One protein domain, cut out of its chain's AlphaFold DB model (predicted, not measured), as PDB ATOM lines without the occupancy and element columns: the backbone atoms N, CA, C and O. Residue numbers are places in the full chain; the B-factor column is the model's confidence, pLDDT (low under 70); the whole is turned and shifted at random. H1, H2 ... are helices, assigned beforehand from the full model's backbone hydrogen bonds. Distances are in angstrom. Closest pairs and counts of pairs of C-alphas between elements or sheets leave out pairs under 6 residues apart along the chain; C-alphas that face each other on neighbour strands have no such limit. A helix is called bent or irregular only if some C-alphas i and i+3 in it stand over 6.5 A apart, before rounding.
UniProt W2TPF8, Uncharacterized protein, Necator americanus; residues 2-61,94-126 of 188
ATOM      1  N   VAL A   2      41.856 -59.934   6.184       47.75
ATOM      2  CA  VAL A   2      40.766 -59.950   7.184       47.75
ATOM      3  C   VAL A   2      40.254 -58.515   7.339       47.75
ATOM      4  O   VAL A   2      40.597 -57.835   8.287       47.75
ATOM      5  N   HIS A   3      39.537 -58.001   6.344       48.94
ATOM      6  CA  HIS A   3      38.799 -56.732   6.497       48.94
ATOM      7  C   HIS A   3      37.524 -56.672   5.647       48.94
ATOM      8  O   HIS A   3      36.621 -55.920   5.966       48.94
ATOM      9  N   ILE A   4      37.385 -57.543   4.645       54.69
ATOM     10  CA  ILE A   4      36.239 -57.543   3.718       54.69
ATOM     11  C   ILE A   4      34.974 -58.173   4.346       54.69
ATOM     12  O   ILE A   4      33.864 -57.959   3.871       54.69
ATOM     13  N   GLY A   5      35.111 -58.935   5.438       48.88
ATOM     14  CA  GLY A   5      33.981 -59.619   6.085       48.88
ATOM     15  C   GLY A   5      33.173 -58.764   7.066       48.88
ATOM     16  O   GLY A   5      32.027 -59.102   7.345       48.88
ATOM     17  N   CYS A   6      33.741 -57.673   7.596       46.94
ATOM     18  CA  CYS A   6      33.068 -56.847   8.608       46.94
ATOM     19  C   CYS A   6      32.044 -55.897   7.967       46.94
ATOM     20  O   CYS A   6      30.915 -55.788   8.443       46.94
ATOM     21  N   ASP A   7      32.389 -55.322   6.814       51.91
ATOM     22  CA  ASP A   7      31.537 -54.360   6.108       51.91
ATOM     23  C   ASP A   7      30.264 -55.005   5.536       51.91
ATOM     24  O   ASP A   7      29.197 -54.389   5.526       51.91
ATOM     25  N   LEU A   8      30.332 -56.280   5.126       53.25
ATOM     26  CA  LEU A   8      29.172 -56.998   4.586       53.25
ATOM     27  C   LEU A   8      28.132 -57.326   5.670       53.25
ATOM     28  O   LEU A   8      26.932 -57.290   5.408       53.25
ATOM     29  N   VAL A   9      28.578 -57.605   6.899       56.44
ATOM     30  CA  VAL A   9      27.686 -57.866   8.043       56.44
ATOM     31  C   VAL A   9      26.988 -56.578   8.480       56.44
ATOM     32  O   VAL A   9      25.790 -56.595   8.766       56.44
ATOM     33  N   CYS A  10      27.692 -55.442   8.450       51.00
ATOM     34  CA  CYS A  10      27.093 -54.131   8.701       51.00
ATOM     35  C   CYS A  10      26.047 -53.754   7.638       51.00
ATOM     36  O   CYS A  10      24.986 -53.240   7.993       51.00
ATOM     37  N   LEU A  11      26.288 -54.070   6.360       51.38
ATOM     38  CA  LEU A  11      25.327 -53.811   5.283       51.38
ATOM     39  C   LEU A  11      24.056 -54.673   5.420       51.38
ATOM     40  O   LEU A  11      22.947 -54.170   5.258       51.38
ATOM     41  N   VAL A  12      24.193 -55.956   5.780       54.41
ATOM     42  CA  VAL A  12      23.052 -56.875   5.977       54.41
ATOM     43  C   VAL A  12      22.201 -56.481   7.195       54.41
ATOM     44  O   VAL A  12      20.973 -56.564   7.138       54.41
ATOM     45  N   LEU A  13      22.818 -55.976   8.269       48.88
ATOM     46  CA  LEU A  13      22.093 -55.440   9.429       48.88
ATOM     47  C   LEU A  13      21.362 -54.122   9.121       48.88
ATOM     48  O   LEU A  13      20.310 -53.857   9.707       48.88
ATOM     49  N   PHE A  14      21.874 -53.322   8.183       49.41
ATOM     50  CA  PHE A  14      21.203 -52.105   7.725       49.41
ATOM     51  C   PHE A  14      19.971 -52.426   6.861       49.41
ATOM     52  O   PHE A  14      18.922 -51.814   7.037       49.41
ATOM     53  N   ILE A  15      20.058 -53.445   5.997       52.34
ATOM     54  CA  ILE A  15      18.949 -53.869   5.121       52.34
ATOM     55  C   ILE A  15      17.797 -54.501   5.925       52.34
ATOM     56  O   ILE A  15      16.633 -54.281   5.600       52.34
ATOM     57  N   MET A  16      18.084 -55.220   7.017       46.97
ATOM     58  CA  MET A  16      17.052 -55.857   7.856       46.97
ATOM     59  C   MET A  16      16.331 -54.899   8.824       46.97
ATOM     60  O   MET A  16      15.333 -55.284   9.429       46.97
ATOM     61  N   ASN A  17      16.791 -53.647   8.952       45.38
ATOM     62  CA  ASN A  17      16.088 -52.583   9.684       45.38
ATOM     63  C   ASN A  17      15.272 -51.658   8.774       45.38
ATOM     64  O   ASN A  17      14.607 -50.742   9.269       45.38
ATOM     65  N   CYS A  18      15.243 -51.922   7.466       39.34
ATOM     66  CA  CYS A  18      14.208 -51.386   6.601       39.34
ATOM     67  C   CYS A  18      12.896 -52.099   6.949       39.34
ATOM     68  O   CYS A  18      12.438 -52.986   6.233       39.34
ATOM     69  N   HIS A  19      12.264 -51.693   8.058       44.44
ATOM     70  CA  HIS A  19      10.809 -51.672   8.084       44.44
ATOM     71  C   HIS A  19      10.408 -51.064   6.749       44.44
ATOM     72  O   HIS A  19      10.816 -49.941   6.448       44.44
ATOM     73  N   VAL A  20       9.700 -51.840   5.933       45.91
ATOM     74  CA  VAL A  20       9.023 -51.339   4.748       45.91
ATOM     75  C   VAL A  20       8.096 -50.248   5.267       45.91
ATOM     76  O   VAL A  20       6.979 -50.522   5.698       45.91
ATOM     77  N   LYS A  21       8.593 -49.010   5.324       55.06
ATOM     78  CA  LYS A  21       7.738 -47.842   5.388       55.06
ATOM     79  C   LYS A  21       6.915 -47.991   4.130       55.06
ATOM     80  O   LYS A  21       7.469 -48.090   3.037       55.06
ATOM     81  N   SER A  22       5.621 -48.210   4.305       57.72
ATOM     82  CA  SER A  22       4.701 -48.252   3.182       57.72
ATOM     83  C   SER A  22       4.752 -46.848   2.596       57.72
ATOM     84  O   SER A  22       4.135 -45.933   3.138       57.72
ATOM     85  N   ASP A  23       5.620 -46.642   1.606       72.06
ATOM     86  CA  ASP A  23       5.830 -45.324   1.037       72.06
ATOM     87  C   ASP A  23       4.506 -44.889   0.420       72.06
ATOM     88  O   ASP A  23       3.949 -45.550  -0.458       72.06
ATOM     89  N   LEU A  24       3.975 -43.794   0.959       81.31
ATOM     90  CA  LEU A  24       2.709 -43.208   0.561       81.31
ATOM     91  C   LEU A  24       2.708 -43.007  -0.958       81.31
ATOM     92  O   LEU A  24       3.578 -42.307  -1.489       81.31
ATOM     93  N   THR A  25       1.741 -43.600  -1.662       83.62
ATOM     94  CA  THR A  25       1.683 -43.459  -3.125       83.62
ATOM     95  C   THR A  25       1.532 -41.978  -3.496       83.62
ATOM     96  O   THR A  25       0.962 -41.188  -2.744       83.62
ATOM     97  N   THR A  26       2.044 -41.541  -4.651       85.69
ATOM     98  CA  THR A  26       1.981 -40.114  -5.040       85.69
ATOM     99  C   THR A  26       0.542 -39.604  -5.121       85.69
ATOM    100  O   THR A  26       0.241 -38.503  -4.658       85.69
ATOM    101  N   LYS A  27      -0.365 -40.436  -5.646       87.19
ATOM    102  CA  LYS A  27      -1.805 -40.172  -5.685       87.19
ATOM    103  C   LYS A  27      -2.391 -40.082  -4.276       87.19
ATOM    104  O   LYS A  27      -3.100 -39.120  -3.985       87.19
ATOM    105  N   ALA A  28      -2.072 -41.040  -3.405       85.81
ATOM    106  CA  ALA A  28      -2.515 -41.023  -2.016       85.81
ATOM    107  C   ALA A  28      -2.015 -39.779  -1.278       85.81
ATOM    108  O   ALA A  28      -2.794 -39.120  -0.599       85.81
ATOM    109  N   ARG A  29      -0.753 -39.390  -1.481       87.62
ATOM    110  CA  ARG A  29      -0.156 -38.188  -0.893       87.62
ATOM    111  C   ARG A  29      -0.887 -36.919  -1.308       87.62
ATOM    112  O   ARG A  29      -1.191 -36.096  -0.451       87.62
ATOM    113  N   LEU A  30      -1.174 -36.755  -2.598       87.69
ATOM    114  CA  LEU A  30      -1.902 -35.586  -3.096       87.69
ATOM    115  C   LEU A  30      -3.340 -35.547  -2.566       87.69
ATOM    116  O   LEU A  30      -3.771 -34.513  -2.061       87.69
ATOM    117  N   SER A  31      -4.047 -36.680  -2.619       88.06
ATOM    118  CA  SER A  31      -5.410 -36.812  -2.087       88.06
ATOM    119  C   SER A  31      -5.464 -36.501  -0.587       88.06
ATOM    120  O   SER A  31      -6.310 -35.738  -0.125       88.06
ATOM    121  N   LEU A  32      -4.500 -37.022   0.173       87.19
ATOM    122  CA  LEU A  32      -4.394 -36.814   1.609       87.19
ATOM    123  C   LEU A  32      -4.077 -35.354   1.947       87.19
ATOM    124  O   LEU A  32      -4.736 -34.778   2.806       87.19
ATOM    125  N   LEU A  33      -3.125 -34.721   1.253       88.56
ATOM    126  CA  LEU A  33      -2.833 -33.295   1.439       88.56
ATOM    127  C   LEU A  33      -4.056 -32.424   1.140       88.56
ATOM    128  O   LEU A  33      -4.317 -31.468   1.867       88.56
ATOM    129  N   GLN A  34      -4.828 -32.766   0.109       87.81
ATOM    130  CA  GLN A  34      -6.072 -32.072  -0.207       87.81
ATOM    131  C   GLN A  34      -7.121 -32.256   0.900       87.81
ATOM    132  O   GLN A  34      -7.693 -31.273   1.370       87.81
ATOM    133  N   ALA A  35      -7.346 -33.494   1.350       85.19
ATOM    134  CA  ALA A  35      -8.314 -33.816   2.400       85.19
ATOM    135  C   ALA A  35      -7.960 -33.165   3.746       85.19
ATOM    136  O   ALA A  35      -8.843 -32.721   4.480       85.19
ATOM    137  N   LEU A  36      -6.666 -33.072   4.046       85.69
ATOM    138  CA  LEU A  36      -6.127 -32.450   5.251       85.69
ATOM    139  C   LEU A  36      -5.867 -30.948   5.091       85.69
ATOM    140  O   LEU A  36      -5.229 -30.359   5.950       85.69
ATOM    141  N   ARG A  37      -6.318 -30.308   4.004       86.12
ATOM    142  CA  ARG A  37      -6.154 -28.858   3.772       86.12
ATOM    143  C   ARG A  37      -4.695 -28.367   3.851       86.12
ATOM    144  O   ARG A  37      -4.444 -27.233   4.246       86.12
ATOM    145  N   GLY A  38      -3.737 -29.201   3.452       78.06
ATOM    146  CA  GLY A  38      -2.312 -28.854   3.411       78.06
ATOM    147  C   GLY A  38      -1.558 -28.999   4.738       78.06
ATOM    148  O   GLY A  38      -0.456 -28.471   4.849       78.06
ATOM    149  N   VAL A  39      -2.116 -29.708   5.724       83.56
ATOM    150  CA  VAL A  39      -1.435 -30.012   6.997       83.56
ATOM    151  C   VAL A  39      -0.114 -30.758   6.775       83.56
ATOM    152  O   VAL A  39       0.029 -31.570   5.854       83.56
ATOM    153  N   ASN A  40       0.857 -30.505   7.659       89.00
ATOM    154  CA  ASN A  40       2.132 -31.212   7.674       89.00
ATOM    155  C   ASN A  40       1.927 -32.697   8.032       89.00
ATOM    156  O   ASN A  40       1.538 -33.050   9.147       89.00
ATOM    157  N   LEU A  41       2.217 -33.578   7.071       89.62
ATOM    158  CA  LEU A  41       2.020 -35.021   7.207       89.62
ATOM    159  C   LEU A  41       2.889 -35.651   8.303       89.62
ATOM    160  O   LEU A  41       2.423 -36.555   8.991       89.62
ATOM    161  N   GLU A  42       4.126 -35.185   8.491       89.50
ATOM    162  CA  GLU A  42       5.043 -35.751   9.491       89.50
ATOM    163  C   GLU A  42       4.602 -35.408  10.915       89.50
ATOM    164  O   GLU A  42       4.601 -36.259  11.810       89.50
ATOM    165  N   GLU A  43       4.173 -34.163  11.116       89.94
ATOM    166  CA  GLU A  43       3.613 -33.709  12.384       89.94
ATOM    167  C   GLU A  43       2.344 -34.493  12.718       89.94
ATOM    168  O   GLU A  43       2.233 -35.067  13.803       89.94
ATOM    169  N   ARG A  44       1.430 -34.624  11.750       91.06
ATOM    170  CA  ARG A  44       0.208 -35.417  11.917       91.06
ATOM    171  C   ARG A  44       0.506 -36.875  12.264       91.06
ATOM    172  O   ARG A  44      -0.085 -37.413  13.199       91.06
ATOM    173  N   GLN A  45       1.426 -37.514  11.546       91.00
ATOM    174  CA  GLN A  45       1.835 -38.895  11.818       91.00
ATOM    175  C   GLN A  45       2.408 -39.030  13.239       91.00
ATOM    176  O   GLN A  45       2.128 -39.999  13.943       91.00
ATOM    177  N   THR A  46       3.190 -38.044  13.683       91.38
ATOM    178  CA  THR A  46       3.765 -38.003  15.034       91.38
ATOM    179  C   THR A  46       2.677 -37.892  16.101       91.38
ATOM    180  O   THR A  46       2.682 -38.659  17.067       91.38
ATOM    181  N   ARG A  47       1.699 -37.004  15.901       92.19
ATOM    182  CA  ARG A  47       0.535 -36.854  16.786       92.19
ATOM    183  C   ARG A  47      -0.265 -38.146  16.895       92.19
ATOM    184  O   ARG A  47      -0.505 -38.631  17.998       92.19
ATOM    185  N   LEU A  48      -0.583 -38.771  15.761       91.38
ATOM    186  CA  LEU A  48      -1.317 -40.038  15.725       91.38
ATOM    187  C   LEU A  48      -0.561 -41.179  16.415       91.38
ATOM    188  O   LEU A  48      -1.181 -41.966  17.127       91.38
ATOM    189  N   LYS A  49       0.769 -41.253  16.279       88.88
ATOM    190  CA  LYS A  49       1.598 -42.233  17.004       88.88
ATOM    191  C   LYS A  49       1.556 -42.017  18.515       88.88
ATOM    192  O   LYS A  49       1.397 -42.978  19.269       88.88
ATOM    193  N   ASN A  50       1.669 -40.768  18.963       88.81
ATOM    194  CA  ASN A  50       1.574 -40.429  20.383       88.81
ATOM    195  C   ASN A  50       0.191 -40.774  20.939       88.81
ATOM    196  O   ASN A  50       0.078 -41.389  21.997       88.81
ATOM    197  N   LEU A  51      -0.857 -40.451  20.190       86.62
ATOM    198  CA  LEU A  51      -2.232 -40.746  20.548       86.62
ATOM    199  C   LEU A  51      -2.487 -42.261  20.590       86.62
ATOM    200  O   LEU A  51      -3.044 -42.759  21.564       86.62
ATOM    201  N   ALA A  52      -1.991 -43.026  19.616       83.19
ATOM    202  CA  ALA A  52      -2.050 -44.488  19.634       83.19
ATOM    203  C   ALA A  52      -1.352 -45.077  20.872       83.19
ATOM    204  O   ALA A  52      -1.909 -45.955  21.528       83.19
ATOM    205  N   LYS A  53      -0.180 -44.553  21.251       84.94
ATOM    206  CA  LYS A  53       0.533 -44.959  22.474       84.94
ATOM    207  C   LYS A  53      -0.291 -44.708  23.742       84.94
ATOM    208  O   LYS A  53      -0.214 -45.494  24.683       84.94
ATOM    209  N   LEU A  54      -1.077 -43.633  23.777       82.62
ATOM    210  CA  LEU A  54      -1.979 -43.344  24.894       82.62
ATOM    211  C   LEU A  54      -3.196 -44.285  24.914       82.62
ATOM    212  O   LEU A  54      -3.594 -44.727  25.987       82.62
ATOM    213  N   TYR A  55      -3.756 -44.624  23.748       76.62
ATOM    214  CA  TYR A  55      -4.934 -45.497  23.625       76.62
ATOM    215  C   TYR A  55      -4.641 -46.983  23.856       76.62
ATOM    216  O   TYR A  55      -5.420 -47.670  24.513       76.62
ATOM    217  N   PHE A  56      -3.550 -47.491  23.284       79.06
ATOM    218  CA  PHE A  56      -3.202 -48.918  23.299       79.06
ATOM    219  C   PHE A  56      -2.125 -49.256  24.346       79.06
ATOM    220  O   PHE A  56      -1.767 -50.419  24.542       79.06
ATOM    221  N   GLY A  57      -1.629 -48.236  25.053       69.00
ATOM    222  CA  GLY A  57      -0.522 -48.348  25.992       69.00
ATOM    223  C   GLY A  57       0.831 -48.515  25.297       69.00
ATOM    224  O   GLY A  57       0.947 -48.556  24.074       69.00
ATOM    225  N   ASN A  58       1.890 -48.651  26.099       64.00
ATOM    226  CA  ASN A  58       3.251 -48.899  25.609       64.00
ATOM    227  C   ASN A  58       3.467 -50.354  25.150       64.00
ATOM    228  O   ASN A  58       4.605 -50.784  24.962       64.00
ATOM    229  N   THR A  59       2.386 -51.129  25.029       49.69
ATOM    230  CA  THR A  59       2.429 -52.482  24.500       49.69
ATOM    231  C   THR A  59       2.837 -52.351  23.045       49.69
ATOM    232  O   THR A  59       2.054 -51.923  22.202       49.69
ATOM    233  N   THR A  60       4.088 -52.685  22.745       46.81
ATOM    234  CA  THR A  60       4.519 -53.020  21.395       46.81
ATOM    235  C   THR A  60       3.675 -54.199  20.936       46.81
ATOM    236  O   THR A  60       4.078 -55.354  21.061       46.81
ATOM    237  N   SER A  61       2.477 -53.916  20.432       43.62
ATOM    238  CA  SER A  61       1.774 -54.794  19.521       43.62
ATOM    239  C   SER A  61       2.627 -54.810  18.265       43.62
ATOM    240  O   SER A  61       2.407 -54.071  17.311       43.62
ATOM    241  N   ILE A  94      -6.796 -51.807   1.995       86.88
ATOM    242  CA  ILE A  94      -6.607 -50.773   0.972       86.88
ATOM    243  C   ILE A  94      -5.761 -49.627   1.542       86.88
ATOM    244  O   ILE A  94      -4.744 -49.253   0.957       86.88
ATOM    245  N   ASN A  95      -6.120 -49.118   2.721       89.06
ATOM    246  CA  ASN A  95      -5.436 -47.993   3.355       89.06
ATOM    247  C   ASN A  95      -3.986 -48.319   3.723       89.06
ATOM    248  O   ASN A  95      -3.097 -47.477   3.567       89.06
ATOM    249  N   ARG A  96      -3.729 -49.545   4.187       87.31
ATOM    250  CA  ARG A  96      -2.376 -50.038   4.461       87.31
ATOM    251  C   ARG A  96      -1.563 -50.157   3.176       87.31
ATOM    252  O   ARG A  96      -0.415 -49.726   3.146       87.31
ATOM    253  N   LYS A  97      -2.150 -50.716   2.114       86.81
ATOM    254  CA  LYS A  97      -1.490 -50.879   0.811       86.81
ATOM    255  C   LYS A  97      -1.102 -49.536   0.189       86.81
ATOM    256  O   LYS A  97      -0.029 -49.431  -0.393       86.81
ATOM    257  N   GLU A  98      -1.946 -48.520   0.343       86.50
ATOM    258  CA  GLU A  98      -1.688 -47.157  -0.144       86.50
ATOM    259  C   GLU A  98      -0.766 -46.337   0.780       86.50
ATOM    260  O   GLU A  98      -0.374 -45.221   0.433       86.50
ATOM    261  N   GLY A  99      -0.428 -46.860   1.965       87.88
ATOM    262  CA  GLY A  99       0.382 -46.169   2.973       87.88
ATOM    263  C   GLY A  99      -0.344 -45.029   3.695       87.88
ATOM    264  O   GLY A  99       0.276 -44.294   4.461       87.88
ATOM    265  N   VAL A 100      -1.657 -44.860   3.488       90.00
ATOM    266  CA  VAL A 100      -2.450 -43.796   4.136       90.00
ATOM    267  C   VAL A 100      -2.828 -44.135   5.573       90.00
ATOM    268  O   VAL A 100      -3.115 -43.229   6.349       90.00
ATOM    269  N   SER A 101      -2.805 -45.418   5.949       89.31
ATOM    270  CA  SER A 101      -3.264 -45.882   7.265       89.31
ATOM    271  C   SER A 101      -2.556 -45.197   8.436       89.31
ATOM    272  O   SER A 101      -3.165 -44.988   9.478       89.31
ATOM    273  N   GLU A 102      -1.287 -44.806   8.279       90.12
ATOM    274  CA  GLU A 102      -0.515 -44.121   9.329       90.12
ATOM    275  C   GLU A 102      -0.918 -42.650   9.542       90.12
ATOM    276  O   GLU A 102      -0.519 -42.032  10.530       90.12
ATOM    277  N   PHE A 103      -1.712 -42.089   8.628       91.19
ATOM    278  CA  PHE A 103      -2.211 -40.712   8.672       91.19
ATOM    279  C   PHE A 103      -3.698 -40.630   9.047       91.19
ATOM    280  O   PHE A 103      -4.272 -39.533   9.097       91.19
ATOM    281  N   LEU A 104      -4.311 -41.784   9.324       90.62
ATOM    282  CA  LEU A 104      -5.703 -41.948   9.722       90.62
ATOM    283  C   LEU A 104      -5.768 -42.476  11.156       90.62
ATOM    284  O   LEU A 104      -4.989 -43.337  11.569       90.62
ATOM    285  N   PHE A 105      -6.720 -41.976  11.935       87.06
ATOM    286  CA  PHE A 105      -6.982 -42.527  13.255       87.06
ATOM    287  C   PHE A 105      -7.608 -43.916  13.103       87.06
ATOM    288  O   PHE A 105      -8.560 -44.079  12.349       87.06
ATOM    289  N   GLN A 106      -7.048 -44.918  13.788       83.94
ATOM    290  CA  GLN A 106      -7.455 -46.332  13.680       83.94
ATOM    291  C   GLN A 106      -7.373 -46.927  12.262       83.94
ATOM    292  O   GLN A 106      -7.854 -48.029  12.034       83.94
ATOM    293  N   GLY A 107      -6.668 -46.258  11.345       85.75
ATOM    294  CA  GLY A 107      -6.420 -46.748   9.992       85.75
ATOM    295  C   GLY A 107      -7.495 -46.392   8.964       85.75
ATOM    296  O   GLY A 107      -7.258 -46.626   7.782       85.75
ATOM    297  N   ASP A 108      -8.617 -45.795   9.368       86.44
ATOM    298  CA  ASP A 108      -9.774 -45.514   8.504       86.44
ATOM    299  C   ASP A 108     -10.464 -44.159   8.776       86.44
ATOM    300  O   ASP A 108     -11.149 -43.632   7.898       86.44
ATOM    301  N   ILE A 109     -10.258 -43.534   9.943       87.31
ATOM    302  CA  ILE A 109     -10.935 -42.283  10.318       87.31
ATOM    303  C   ILE A 109     -10.052 -41.062  10.033       87.31
ATOM    304  O   ILE A 109      -8.977 -40.882  10.615       87.31
ATOM    305  N   ASN A 110     -10.547 -40.145   9.198       89.69
ATOM    306  CA  ASN A 110      -9.920 -38.841   8.995       89.69
ATOM    307  C   ASN A 110     -10.398 -37.821  10.045       89.69
ATOM    308  O   ASN A 110     -11.506 -37.298   9.948       89.69
ATOM    309  N   LEU A 111      -9.549 -37.526  11.032       87.81
ATOM    310  CA  LEU A 111      -9.806 -36.490  12.036       87.81
ATOM    311  C   LEU A 111      -9.291 -35.119  11.583       87.81
ATOM    312  O   LEU A 111      -8.176 -35.007  11.069       87.81
ATOM    313  N   THR A 112     -10.076 -34.078  11.836       86.81
ATOM    314  CA  THR A 112      -9.619 -32.679  11.780       86.81
ATOM    315  C   THR A 112      -8.626 -32.381  12.906       86.81
ATOM    316  O   THR A 112      -8.567 -33.119  13.895       86.81
ATOM    317  N   ASP A 113      -7.846 -31.309  12.775       87.50
ATOM    318  CA  ASP A 113      -6.878 -30.927  13.809       87.50
ATOM    319  C   ASP A 113      -7.579 -30.539  15.114       87.50
ATOM    320  O   ASP A 113      -7.125 -30.920  16.188       87.50
ATOM    321  N   GLU A 114      -8.753 -29.904  15.036       86.38
ATOM    322  CA  GLU A 114      -9.559 -29.573  16.212       86.38
ATOM    323  C   GLU A 114     -10.062 -30.834  16.933       86.38
ATOM    324  O   GLU A 114     -10.097 -30.885  18.166       86.38
ATOM    325  N   GLN A 115     -10.430 -31.874  16.175       85.88
ATOM    326  CA  GLN A 115     -10.808 -33.173  16.738       85.88
ATOM    327  C   GLN A 115      -9.608 -33.881  17.369       85.88
ATOM    328  O   GLN A 115      -9.751 -34.446  18.453       85.88
ATOM    329  N   LEU A 116      -8.431 -33.836  16.736       88.44
ATOM    330  CA  LEU A 116      -7.200 -34.371  17.322       88.44
ATOM    331  C   LEU A 116      -6.859 -33.657  18.634       88.44
ATOM    332  O   LEU A 116      -6.671 -34.325  19.648       88.44
ATOM    333  N   ASP A 117      -6.883 -32.322  18.649       88.31
ATOM    334  CA  ASP A 117      -6.632 -31.512  19.847       88.31
ATOM    335  C   ASP A 117      -7.611 -31.849  20.973       88.31
ATOM    336  O   ASP A 117      -7.252 -31.849  22.153       88.31
ATOM    337  N   TRP A 118      -8.881 -32.071  20.628       85.75
ATOM    338  CA  TRP A 118      -9.899 -32.440  21.599       85.75
ATOM    339  C   TRP A 118      -9.611 -33.816  22.200       85.75
ATOM    340  O   TRP A 118      -9.651 -33.953  23.422       85.75
ATOM    341  N   ILE A 119      -9.263 -34.815  21.385       85.25
ATOM    342  CA  ILE A 119      -8.931 -36.153  21.890       85.25
ATOM    343  C   ILE A 119      -7.673 -36.102  22.763       85.25
ATOM    344  O   ILE A 119      -7.683 -36.635  23.869       85.25
ATOM    345  N   GLU A 120      -6.613 -35.428  22.310       86.38
ATOM    346  CA  GLU A 120      -5.347 -35.311  23.045       86.38
ATOM    347  C   GLU A 120      -5.530 -34.662  24.425       86.38
ATOM    348  O   GLU A 120      -4.892 -35.081  25.390       86.38
ATOM    349  N   ARG A 121      -6.436 -33.682  24.552       85.81
ATOM    350  CA  ARG A 121      -6.749 -33.023  25.833       85.81
ATOM    351  C   ARG A 121      -7.661 -33.837  26.747       85.81
ATOM    352  O   ARG A 121      -7.555 -33.711  27.964       85.81
ATOM    353  N   ASN A 122      -8.577 -34.622  26.181       80.75
ATOM    354  CA  ASN A 122      -9.631 -35.315  26.934       80.75
ATOM    355  C   ASN A 122      -9.346 -36.803  27.175       80.75
ATOM    356  O   ASN A 122     -10.184 -37.509  27.738       80.75
ATOM    357  N   ILE A 123      -8.180 -37.301  26.759       78.00
ATOM    358  CA  ILE A 123      -7.789 -38.690  26.978       78.00
ATOM    359  C   ILE A 123      -7.532 -38.959  28.468       78.00
ATOM    360  O   ILE A 123      -6.464 -38.698  29.020       78.00
ATOM    361  N   ASP A 124      -8.544 -39.484  29.157       70.19
ATOM    362  CA  ASP A 124      -8.427 -39.886  30.557       70.19
ATOM    363  C   ASP A 124      -7.842 -41.302  30.644       70.19
ATOM    364  O   ASP A 124      -8.556 -42.305  30.588       70.19
ATOM    365  N   ILE A 125      -6.518 -41.376  30.801       62.50
ATOM    366  CA  ILE A 125      -5.730 -42.621  30.919       62.50
ATOM    367  C   ILE A 125      -6.264 -43.533  32.050       62.50
ATOM    368  O   ILE A 125      -6.001 -44.734  32.070       62.50
ATOM    369  N   ARG A 126      -7.031 -42.985  33.004       57.41
ATOM    370  CA  ARG A 126      -7.492 -43.688  34.210       57.41
ATOM    371  C   ARG A 126      -8.874 -44.335  34.095       57.41
ATOM    372  O   ARG A 126      -9.258 -45.061  35.010       57.41
TER     373      ARG A 126
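This is residues 2 to 61 and 94 to 126 of the 188 residues of an uncharacterized protein of Necator americanus (UniProt W2TPF8). A small helical body has one long arm: residues 2 to 20, with H1 in them, stick out free, and the rest folds into a body holding H2, H3, H4 and H5. In that body H3 and H5 run side by side, H2 turns away from the first end of H3 at about a right angle, and the short H4 and the long link after it, residues 98 to 112, fill in the chain before H5. The printed part has 93 residues with five named helices, in the order H1, H2, H3, H4, H5, and no named strand; the class is all helix. The whole is loose, with a radius of gyration of the C-alphas of 17.7 A, and elongated, spanning 59 by 39 by 22 A, the arm adding to the length.

H1, residues 4 to 15, touches no helix. H2, residues 26 to 35, and H3, residues 41 to 56, are close but not clearly touching; their closest C-alphas, those of Leu 33 and Leu 41, are 7.7 A apart, and their lines stand about perpendicular at 77 degrees. H4, residues 94 to 97, is apart from H1, H2 and H3. H5, residues 113 to 122, is close to H3 but not clearly touching it; their closest C-alphas, those of Leu 51 and Glu 120, are 6.7 A apart. H3 and H5 run the same way at a shallow tilt of 28 degrees. H5 is apart from H1, H2 and H4. In H2, H3 and H5 every O i to N i+4 pair is within hydrogen-bond range, in H1 6 of 8 are, and H4 is too short for such a pair.

H1, 12 residues, begins at C-alpha 4 at (36.239, -57.543, 3.718) and is 17.7 A long from first to last C-alpha; it is neither bent nor irregular, but only just: C-alphas 4 and 7 are 6.2 A apart. H2, residues 26 to 35, is 14.2 A long. H3, residues 41 to 56, is the longest helix at 16 residues and 21.9 A, beginning at C-alpha 41 at (2.020, -35.021, 7.207). H4 is residues 94 to 97. H5, residues 113 to 122, is 14.1 A long and ends at C-alpha 122 at (-9.631, -35.315, 26.934).

The two C-alphas farthest apart, those of Val 2 and Glu 114, are 59.5 A apart. Without residues 2 to 20 the body spans 40 by 28 by 18 A. Residues 62 to 93 are not printed, and C-alphas 61 and 94 are 20.7 A apart across this cut. The link from H4 to H5 is long. Mean pLDDT of the printed part is 75.8; it is under 70 at residues 2 to 22, 57 to 61 and 125 to 126.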